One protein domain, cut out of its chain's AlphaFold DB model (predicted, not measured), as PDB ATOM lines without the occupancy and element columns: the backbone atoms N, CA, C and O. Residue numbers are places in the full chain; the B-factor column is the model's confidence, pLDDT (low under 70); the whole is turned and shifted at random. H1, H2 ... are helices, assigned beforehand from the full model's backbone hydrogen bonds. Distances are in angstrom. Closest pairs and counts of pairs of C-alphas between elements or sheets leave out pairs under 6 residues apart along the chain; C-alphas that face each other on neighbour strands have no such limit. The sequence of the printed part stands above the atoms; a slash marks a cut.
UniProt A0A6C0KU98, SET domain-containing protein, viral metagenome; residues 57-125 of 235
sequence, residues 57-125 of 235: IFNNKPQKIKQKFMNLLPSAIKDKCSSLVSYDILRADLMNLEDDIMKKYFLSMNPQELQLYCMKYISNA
ATOM      1  N   ILE A  57     -13.879 -37.080 -16.168       88.50
ATOM      2  CA  ILE A  57     -14.155 -35.898 -15.338       88.50
ATOM      3  C   ILE A  57     -13.882 -36.187 -13.860       88.50
ATOM      4  O   ILE A  57     -13.314 -35.341 -13.167       88.50
ATOM      5  N   PHE A  58     -14.278 -37.363 -13.375       88.69
ATOM      6  CA  PHE A  58     -14.188 -37.687 -11.955       88.69
ATOM      7  C   PHE A  58     -12.855 -38.314 -11.529       88.69
ATOM      8  O   PHE A  58     -12.510 -38.182 -10.353       88.69
ATOM      9  N   ASN A  59     -12.096 -38.923 -12.449       84.94
ATOM     10  CA  ASN A  59     -10.814 -39.568 -12.141       84.94
ATOM     11  C   ASN A  59      -9.568 -38.800 -12.636       84.94
ATOM     12  O   ASN A  59      -8.466 -39.093 -12.171       84.94
ATOM     13  N   ASN A  60      -9.694 -37.795 -13.517       71.81
ATOM     14  CA  ASN A  60      -8.544 -36.984 -13.949       71.81
ATOM     15  C   ASN A  60      -8.172 -35.861 -12.965       71.81
ATOM     16  O   ASN A  60      -9.006 -35.276 -12.275       71.81
ATOM     17  N   LYS A  61      -6.875 -35.518 -12.948       58.75
ATOM     18  CA  LYS A  61      -6.255 -34.532 -12.045       58.75
ATOM     19  C   LYS A  61      -6.175 -33.104 -12.611       58.75
ATOM     20  O   LYS A  61      -5.153 -32.434 -12.467       58.75
ATOM     21  N   PRO A  62      -7.280 -32.562 -13.138       66.75
ATOM     22  CA  PRO A  62      -7.635 -31.238 -12.638       66.75
ATOM     23  C   PRO A  62      -9.020 -31.248 -11.996       66.75
ATOM     24  O   PRO A  62     -10.043 -31.273 -12.679       66.75
ATOM     25  N   GLN A  63      -9.055 -31.069 -10.670       77.81
ATOM     26  CA  GLN A  63     -10.297 -30.882  -9.904       77.81
ATOM     27  C   GLN A  63     -11.162 -29.726 -10.443       77.81
ATOM     28  O   GLN A  63     -12.376 -29.721 -10.258       77.81
ATOM     29  N   LYS A  64     -10.561 -28.776 -11.174       83.62
ATOM     30  CA  LYS A  64     -11.258 -27.663 -11.829       83.62
ATOM     31  C   LYS A  64     -12.286 -28.121 -12.873       83.62
ATOM     32  O   LYS A  64     -13.331 -27.487 -12.986       83.62
ATOM     33  N   ILE A  65     -12.021 -29.195 -13.626       85.94
ATOM     34  CA  ILE A  65     -12.977 -29.728 -14.618       85.94
ATOM     35  C   ILE A  65     -14.171 -30.348 -13.895       85.94
ATOM     36  O   ILE A  65     -15.310 -30.005 -14.201       85.94
ATOM     37  N   LYS A  66     -13.908 -31.166 -12.868       89.56
ATOM     38  CA  LYS A  66     -14.946 -31.703 -11.983       89.56
ATOM     39  C   LYS A  66     -15.796 -30.583 -11.385       89.56
ATOM     40  O   LYS A  66     -17.012 -30.638 -11.479       89.56
ATOM     41  N   GLN A  67     -15.184 -29.531 -10.842       90.69
ATOM     42  CA  GLN A  67     -15.921 -28.399 -10.273       90.69
ATOM     43  C   GLN A  67     -16.815 -27.702 -11.310       90.69
ATOM     44  O   GLN A  67     -17.978 -27.428 -11.026       90.69
ATOM     45  N   LYS A  68     -16.302 -27.447 -12.520       91.25
ATOM     46  CA  LYS A  68     -17.104 -26.871 -13.610       91.25
ATOM     47  C   LYS A  68     -18.276 -27.770 -13.998       91.25
ATOM     48  O   LYS A  68     -19.384 -27.264 -14.133       91.25
ATOM     49  N   PHE A  69     -18.054 -29.078 -14.111       92.56
ATOM     50  CA  PHE A  69     -19.112 -30.050 -14.386       92.56
ATOM     51  C   PHE A  69     -20.180 -30.061 -13.289       92.56
ATOM     52  O   PHE A  69     -21.373 -30.026 -13.578       92.56
ATOM     53  N   MET A  70     -19.768 -30.040 -12.020       92.62
ATOM     54  CA  MET A  70     -20.704 -30.018 -10.895       92.62
ATOM     55  C   MET A  70     -21.601 -28.773 -10.905       92.62
ATOM     56  O   MET A  70     -22.762 -28.872 -10.505       92.62
ATOM     57  N   ASN A  71     -21.106 -27.647 -11.429       91.44
ATOM     58  CA  ASN A  71     -21.863 -26.401 -11.566       91.44
ATOM     59  C   ASN A  71     -22.869 -26.396 -12.734       91.44
ATOM     60  O   ASN A  71     -23.686 -25.480 -12.801       91.44
ATOM     61  N   LEU A  72     -22.834 -27.380 -13.640       91.56
ATOM     62  CA  LEU A  72     -23.825 -27.494 -14.714       91.56
ATOM     63  C   LEU A  72     -25.206 -27.848 -14.154       91.56
ATOM     64  O   LEU A  72     -25.327 -28.529 -13.135       91.56
ATOM     65  N   LEU A  73     -26.269 -27.427 -14.833       90.88
ATOM     66  CA  LEU A  73     -27.625 -27.874 -14.510       90.88
ATOM     67  C   LEU A  73     -27.883 -29.274 -15.093       90.88
ATOM     68  O   LEU A  73     -27.248 -29.644 -16.068       90.88
ATOM     69  N   PRO A  74     -28.802 -30.074 -14.536       89.62
ATOM     70  CA  PRO A  74     -29.589 -29.802 -13.338       89.62
ATOM     71  C   PRO A  74     -28.771 -29.974 -12.045       89.62
ATOM     72  O   PRO A  74     -27.795 -30.716 -11.991       89.62
ATOM     73  N   SER A  75     -29.173 -29.279 -10.977       89.00
ATOM     74  CA  SER A  75     -28.586 -29.430  -9.635       89.00
ATOM     75  C   SER A  75     -29.201 -30.576  -8.823       89.00
ATOM     76  O   SER A  75     -28.599 -31.010  -7.848       89.00
ATOM     77  N   ALA A  76     -30.372 -31.072  -9.232       87.12
ATOM     78  CA  ALA A  76     -31.093 -32.168  -8.596       87.12
ATOM     79  C   ALA A  76     -31.955 -32.922  -9.622       87.12
ATOM     80  O   ALA A  76     -32.337 -32.364 -10.656       87.12
ATOM     81  N   ILE A  77     -32.293 -34.173  -9.313       81.38
ATOM     82  CA  ILE A  77     -33.212 -34.990 -10.114       81.38
ATOM     83  C   ILE A  77     -34.639 -34.472  -9.889       81.38
ATOM     84  O   ILE A  77     -35.078 -34.331  -8.752       81.38
ATOM     85  N   LYS A  78     -35.364 -34.170 -10.973       72.94
ATOM     86  CA  LYS A  78     -36.791 -33.807 -10.937       72.94
ATOM     87  C   LYS A  78     -37.620 -34.937 -11.543       72.94
ATOM     88  O   LYS A  78     -37.213 -35.500 -12.559       72.94
ATOM     89  N   ASP A  79     -38.815 -35.179 -11.004       60.91
ATOM     90  CA  ASP A  79     -39.690 -36.317 -11.350       60.91
ATOM     91  C   ASP A  79     -39.977 -36.502 -12.851       60.91
ATOM     92  O   ASP A  79     -40.261 -37.609 -13.289       60.91
ATOM     93  N   LYS A  80     -39.904 -35.435 -13.664       58.59
ATOM     94  CA  LYS A  80     -40.209 -35.485 -15.109       58.59
ATOM     95  C   LYS A  80     -39.017 -35.808 -16.017       58.59
ATOM     96  O   LYS A  80     -39.244 -36.175 -17.164       58.59
ATOM     97  N   CYS A  81     -37.781 -35.675 -15.530       57.16
ATOM     98  CA  CYS A  81     -36.572 -36.019 -16.294       57.16
ATOM     99  C   CYS A  81     -36.039 -37.422 -15.977       57.16
ATOM    100  O   CYS A  81     -35.174 -37.922 -16.692       57.16
ATOM    101  N   SER A  82     -36.554 -38.064 -14.924       59.31
ATOM    102  CA  SER A  82     -36.088 -39.371 -14.449       59.31
ATOM    103  C   SER A  82     -36.289 -40.498 -15.467       59.31
ATOM    104  O   SER A  82     -35.557 -41.480 -15.436       59.31
ATOM    105  N   SER A  83     -37.231 -40.362 -16.409       61.72
ATOM    106  CA  SER A  83     -37.539 -41.429 -17.368       61.72
ATOM    107  C   SER A  83     -36.436 -41.676 -18.402       61.72
ATOM    108  O   SER A  83     -36.323 -42.793 -18.891       61.72
ATOM    109  N   LEU A  84     -35.629 -40.662 -18.753       63.16
ATOM    110  CA  LEU A  84     -34.522 -40.817 -19.715       63.16
ATOM    111  C   LEU A  84     -33.265 -41.439 -19.094       63.16
ATOM    112  O   LEU A  84     -32.381 -41.881 -19.815       63.16
ATOM    113  N   VAL A  85     -33.178 -41.450 -17.766       69.25
ATOM    114  CA  VAL A  85     -31.984 -41.839 -17.003       69.25
ATOM    115  C   VAL A  85     -32.357 -42.666 -15.778       69.25
ATOM    116  O   VAL A  85     -31.736 -42.537 -14.725       69.25
ATOM    117  N   SER A  86     -33.408 -43.483 -15.864       82.38
ATOM    118  CA  SER A  86     -33.750 -44.344 -14.730       82.38
ATOM    119  C   SER A  86     -32.555 -45.241 -14.403       82.38
ATOM    120  O   SER A  86     -31.834 -45.674 -15.307       82.38
ATOM    121  N   TYR A  87     -32.322 -45.509 -13.117       82.44
ATOM    122  CA  TYR A  87     -31.177 -46.328 -12.722       82.44
ATOM    123  C   TYR A  87     -31.195 -47.704 -13.383       82.44
ATOM    124  O   TYR A  87     -30.134 -48.213 -13.708       82.44
ATOM    125  N   ASP A  88     -32.372 -48.281 -13.629       84.44
ATOM    126  CA  ASP A  88     -32.487 -49.587 -14.277       84.44
ATOM    127  C   ASP A  88     -31.947 -49.561 -15.712       84.44
ATOM    128  O   ASP A  88     -31.200 -50.459 -16.100       84.44
ATOM    129  N   ILE A  89     -32.243 -48.495 -16.467       84.94
ATOM    130  CA  ILE A  89     -31.688 -48.281 -17.811       84.94
ATOM    131  C   ILE A  89     -30.172 -48.079 -17.720       84.94
ATOM    132  O   ILE A  89     -29.418 -48.802 -18.364       84.94
ATOM    133  N   LEU A  90     -29.714 -47.166 -16.855       87.19
ATOM    134  CA  LEU A  90     -28.282 -46.891 -16.695       87.19
ATOM    135  C   LEU A  90     -27.506 -48.136 -16.254       87.19
ATOM    136  O   LEU A  90     -26.389 -48.372 -16.704       87.19
ATOM    137  N   ARG A  91     -28.088 -48.952 -15.375       87.56
ATOM    138  CA  ARG A  91     -27.498 -50.201 -14.903       87.56
ATOM    139  C   ARG A  91     -27.402 -51.215 -16.036       87.56
ATOM    140  O   ARG A  91     -26.373 -51.873 -16.128       87.56
ATOM    141  N   ALA A  92     -28.429 -51.345 -16.876       87.88
ATOM    142  CA  ALA A  92     -28.371 -52.212 -18.050       87.88
ATOM    143  C   ALA A  92     -27.233 -51.788 -18.995       87.88
ATOM    144  O   ALA A  92     -26.420 -52.630 -19.376       87.88
ATOM    145  N   ASP A  93     -27.098 -50.487 -19.268       87.12
ATOM    146  CA  ASP A  93     -26.009 -49.950 -20.094       87.12
ATOM    147  C   ASP A  93     -24.630 -50.209 -19.463       87.12
ATOM    148  O   ASP A  93     -23.698 -50.629 -20.149       87.12
ATOM    149  N   LEU A  94     -24.491 -50.031 -18.142       88.62
ATOM    150  CA  LEU A  94     -23.253 -50.332 -17.413       88.62
ATOM    151  C   LEU A  94     -22.874 -51.815 -17.475       88.62
ATOM    152  O   LEU A  94     -21.689 -52.139 -17.565       88.62
ATOM    153  N   MET A  95     -23.849 -52.726 -17.413       88.56
ATOM    154  CA  MET A  95     -23.582 -54.168 -17.508       88.56
ATOM    155  C   MET A  95     -23.057 -54.564 -18.891       88.56
ATOM    156  O   MET A  95     -22.271 -55.507 -18.978       88.56
ATOM    157  N   ASN A  96     -23.420 -53.807 -19.929       87.19
ATOM    158  CA  ASN A  96     -22.944 -53.995 -21.299       87.19
ATOM    159  C   ASN A  96     -21.552 -53.392 -21.561       87.19
ATOM    160  O   ASN A  96     -20.999 -53.611 -22.635       87.19
ATOM    161  N   LEU A  97     -20.965 -52.642 -20.620       84.81
ATOM    162  CA  LEU A  97     -19.598 -52.136 -20.780       84.81
ATOM    163  C   LEU A  97     -18.586 -53.288 -20.761       84.81
ATOM    164  O   LEU A  97     -18.620 -54.129 -19.867       84.81
ATOM    165  N   GLU A  98     -17.637 -53.307 -21.694       84.75
ATOM    166  CA  GLU A  98     -16.540 -54.290 -21.664       84.75
ATOM    167  C   GLU A  98     -15.454 -53.907 -20.641       84.75
ATOM    168  O   GLU A  98     -14.813 -54.780 -20.060       84.75
ATOM    169  N   ASP A  99     -15.278 -52.610 -20.363       86.56
ATOM    170  CA  ASP A  99     -14.298 -52.113 -19.392       86.56
ATOM    171  C   ASP A  99     -14.757 -52.383 -17.946       86.56
ATOM    172  O   ASP A  99     -15.591 -51.671 -17.374       86.56
ATOM    173  N   ASP A 100     -14.176 -53.414 -17.332       88.12
ATOM    174  CA  ASP A 100     -14.467 -53.811 -15.954       88.12
ATOM    175  C   ASP A 100     -14.053 -52.773 -14.904       88.12
ATOM    176  O   ASP A 100     -14.645 -52.740 -13.820       88.12
ATOM    177  N   ILE A 101     -13.059 -51.924 -15.182       90.12
ATOM    178  CA  ILE A 101     -12.631 -50.866 -14.257       90.12
ATOM    179  C   ILE A 101     -13.713 -49.790 -14.217       90.12
ATOM    180  O   ILE A 101     -14.200 -49.438 -13.139       90.12
ATOM    181  N   MET A 102     -14.138 -49.313 -15.388       89.56
ATOM    182  CA  MET A 102     -15.192 -48.309 -15.517       89.56
ATOM    183  C   MET A 102     -16.534 -48.832 -14.994       89.56
ATOM    184  O   MET A 102     -17.230 -48.136 -14.249       89.56
ATOM    185  N   LYS A 103     -16.867 -50.085 -15.316       90.94
ATOM    186  CA  LYS A 103     -18.061 -50.767 -14.809       90.94
ATOM    187  C   LYS A 103     -18.063 -50.824 -13.284       90.94
ATOM    188  O   LYS A 103     -19.022 -50.372 -12.662       90.94
ATOM    189  N   LYS A 104     -16.988 -51.319 -12.655       93.00
ATOM    190  CA  LYS A 104     -16.880 -51.382 -11.183       93.00
ATOM    191  C   LYS A 104     -16.956 -49.997 -10.550       93.00
ATOM    192  O   LYS A 104     -17.660 -49.833  -9.556       93.00
ATOM    193  N   TYR A 105     -16.287 -49.007 -11.143       93.06
ATOM    194  CA  TYR A 105     -16.326 -47.621 -10.686       93.06
ATOM    195  C   TYR A 105     -17.764 -47.101 -10.574       93.06
ATOM    196  O   TYR A 105     -18.195 -46.726  -9.482       93.06
ATOM    197  N   PHE A 106     -18.540 -47.141 -11.660       93.19
ATOM    198  CA  PHE A 106     -19.911 -46.624 -11.641       93.19
ATOM    199  C   PHE A 106     -20.883 -47.494 -10.837       93.19
ATOM    200  O   PHE A 106     -21.781 -46.948 -10.202       93.19
ATOM    201  N   LEU A 107     -20.696 -48.818 -10.790       92.56
ATOM    202  CA  LEU A 107     -21.527 -49.698  -9.956       92.56
ATOM    203  C   LEU A 107     -21.301 -49.498  -8.451       92.56
ATOM    204  O   LEU A 107     -22.191 -49.812  -7.666       92.56
ATOM    205  N   SER A 108     -20.140 -48.973  -8.048       93.81
ATOM    206  CA  SER A 108     -19.855 -48.612  -6.651       93.81
ATOM    207  C   SER A 108     -20.385 -47.233  -6.237       93.81
ATOM    208  O   SER A 108     -20.396 -46.914  -5.049       93.81
ATOM    209  N   MET A 109     -20.819 -46.410  -7.196       93.94
ATOM    210  CA  MET A 109     -21.332 -45.062  -6.947       93.94
ATOM    211  C   MET A 109     -22.762 -45.106  -6.397       93.94
ATOM    212  O   MET A 109     -23.531 -46.023  -6.693       93.94
ATOM    213  N   ASN A 110     -23.160 -44.081  -5.633       93.50
ATOM    214  CA  ASN A 110     -24.553 -43.929  -5.234       93.50
ATOM    215  C   ASN A 110     -25.461 -43.837  -6.488       93.50
ATOM    216  O   ASN A 110     -25.200 -43.010  -7.367       93.50
ATOM    217  N   PRO A 111     -26.552 -44.627  -6.580       90.88
ATOM    218  CA  PRO A 111     -27.441 -44.623  -7.742       90.88
ATOM    219  C   PRO A 111     -28.024 -43.253  -8.110       90.88
ATOM    220  O   PRO A 111     -28.193 -42.965  -9.291       90.88
ATOM    221  N   GLN A 112     -28.340 -42.407  -7.127       89.06
ATOM    222  CA  GLN A 112     -28.880 -41.066  -7.368       89.06
ATOM    223  C   GLN A 112     -27.791 -40.103  -7.852       89.06
ATOM    224  O   GLN A 112     -28.053 -39.273  -8.718       89.06
ATOM    225  N   GLU A 113     -26.561 -40.227  -7.350       91.50
ATOM    226  CA  GLU A 113     -25.432 -39.442  -7.862       91.50
ATOM    227  C   GLU A 113     -25.128 -39.796  -9.318       91.50
ATOM    228  O   GLU A 113     -25.022 -38.898 -10.151       91.50
ATOM    229  N   LEU A 114     -25.071 -41.093  -9.641       91.81
ATOM    230  CA  LEU A 114     -24.861 -41.558 -11.009       91.81
ATOM    231  C   LEU A 114     -25.941 -41.015 -11.952       91.81
ATOM    232  O   LEU A 114     -25.616 -40.441 -12.989       91.81
ATOM    233  N   GLN A 115     -27.215 -41.137 -11.564       90.81
ATOM    234  CA  GLN A 115     -28.329 -40.572 -12.327       90.81
ATOM    235  C   GLN A 115     -28.159 -39.067 -12.547       90.81
ATOM    236  O   GLN A 115     -28.282 -38.595 -13.675       90.81
ATOM    237  N   LEU A 116     -27.831 -38.309 -11.496       90.81
ATOM    238  CA  LEU A 116     -27.639 -36.865 -11.598       90.81
ATOM    239  C   LEU A 116     -26.469 -36.503 -12.524       90.81
ATOM    240  O   LEU A 116     -26.572 -35.547 -13.291       90.81
ATOM    241  N   TYR A 117     -25.367 -37.253 -12.486       92.69
ATOM    242  CA  TYR A 117     -24.219 -37.029 -13.366       92.69
ATOM    243  C   TYR A 117     -24.551 -37.349 -14.824       92.69
ATOM    244  O   TYR A 117     -24.249 -36.542 -15.703       92.69
ATOM    245  N   CYS A 118     -25.249 -38.453 -15.088       90.88
ATOM    246  CA  CYS A 118     -25.756 -38.765 -16.422       90.88
ATOM    247  C   CYS A 118     -26.722 -37.681 -16.926       90.88
ATOM    248  O   CYS A 118     -26.594 -37.232 -18.063       90.88
ATOM    249  N   MET A 119     -27.621 -37.171 -16.077       89.06
ATOM    250  CA  MET A 119     -28.511 -36.056 -16.432       89.06
ATOM    251  C   MET A 119     -27.744 -34.779 -16.764       89.06
ATOM    252  O   MET A 119     -28.009 -34.167 -17.793       89.06
ATOM    253  N   LYS A 120     -26.768 -34.380 -15.935       91.62
ATOM    254  CA  LYS A 120     -25.903 -33.222 -16.221       91.62
ATOM    255  C   LYS A 120     -25.189 -33.382 -17.557       91.62
ATOM    256  O   LYS A 120     -25.109 -32.422 -18.311       91.62
ATOM    257  N   TYR A 121     -24.701 -34.576 -17.878       90.69
ATOM    258  CA  TYR A 121     -24.105 -34.825 -19.185       90.69
ATOM    259  C   TYR A 121     -25.133 -34.655 -20.316       90.69
ATOM    260  O   TYR A 121     -24.945 -33.813 -21.188       90.69
ATOM    261  N   ILE A 122     -26.256 -35.376 -20.267       87.50
ATOM    262  CA  ILE A 122     -27.280 -35.384 -21.329       87.50
ATOM    263  C   ILE A 122     -27.904 -33.998 -21.554       87.50
ATOM    264  O   ILE A 122     -28.279 -33.658 -22.677       87.50
ATOM    265  N   SER A 123     -28.022 -33.183 -20.504       89.12
ATOM    266  CA  SER A 123     -28.576 -31.830 -20.596       89.12
ATOM    267  C   SER A 123     -27.576 -30.772 -21.082       89.12
ATOM    268  O   SER A 123     -28.010 -29.664 -21.374       89.12
ATOM    269  N   ASN A 124     -26.270 -31.059 -21.157       91.25
ATOM    270  CA  ASN A 124     -25.251 -30.054 -21.517       91.25
ATOM    271  C   ASN A 124     -24.251 -30.526 -22.582       91.25
ATOM    272  O   ASN A 124     -23.353 -29.767 -22.944       91.25
ATOM    273  N   ALA A 125     -24.355 -31.766 -23.055       89.62
ATOM    274  CA  ALA A 125     -23.576 -32.235 -24.187       89.62
ATOM    275  C   ALA A 125     -24.081 -31.578 -25.483       89.62
ATOM    276  O   ALA A 125     -25.286 -31.478 -25.722       89.62
TER     277      ALA A 125
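AT A GLANCE: This is residues 57 to 125 of the 235 residues of the protein "SET domain-containing protein" of viral metagenome (UniProt A0A6C0KU98). The longest helix, H4, stands crosswise to a helical hairpin of H2 and H3, meeting H2 with its residues 111 to 115, while H1 lies off to the other side of H4, about perpendicular to it, and comes near it at Phe 69 and Lys 120 without clearly touching. A long loop, residues 71 to 86, joins H1 to H2 round one side. The printed part has 69 residues, all helix in class, with H1, H2, H3, H4 in chain order and no named strand; it is compact, radius of gyration of the C-alphas 12.4 A, spanning 34 by 29 by 20 A.

IN THESE COORDINATES: Find C-alpha 111 at (-27.441, -44.623, -7.742); from there H4 runs 20.2 A to residue 124. H2 is residues 87 to 95, H3 100 to 107, and H1 63 to 70, beginning at (-10.297, -30.882, -9.904).

HOW THE PARTS SIT: H4, with residues 111 to 115 alone, touches H2 about perpendicular, at 87 degrees; C-alphas 87 and 115 are closest, 6.4 A. H2 and H3 touch as a hairpin, C-alphas 94 and 103 closest at 5.8 A, at a shallow tilt of 11 degrees, opposite ways. H1 and H4 are close but not clearly touching, C-alphas 69 and 120 closest at 7.7 A. In each helix every O i to N i+4 pair is within hydrogen-bond range.

THE WHOLE: The printed part has no cut. Look for pLDDT under 70 at residues 61 to 62 and 79 to 85.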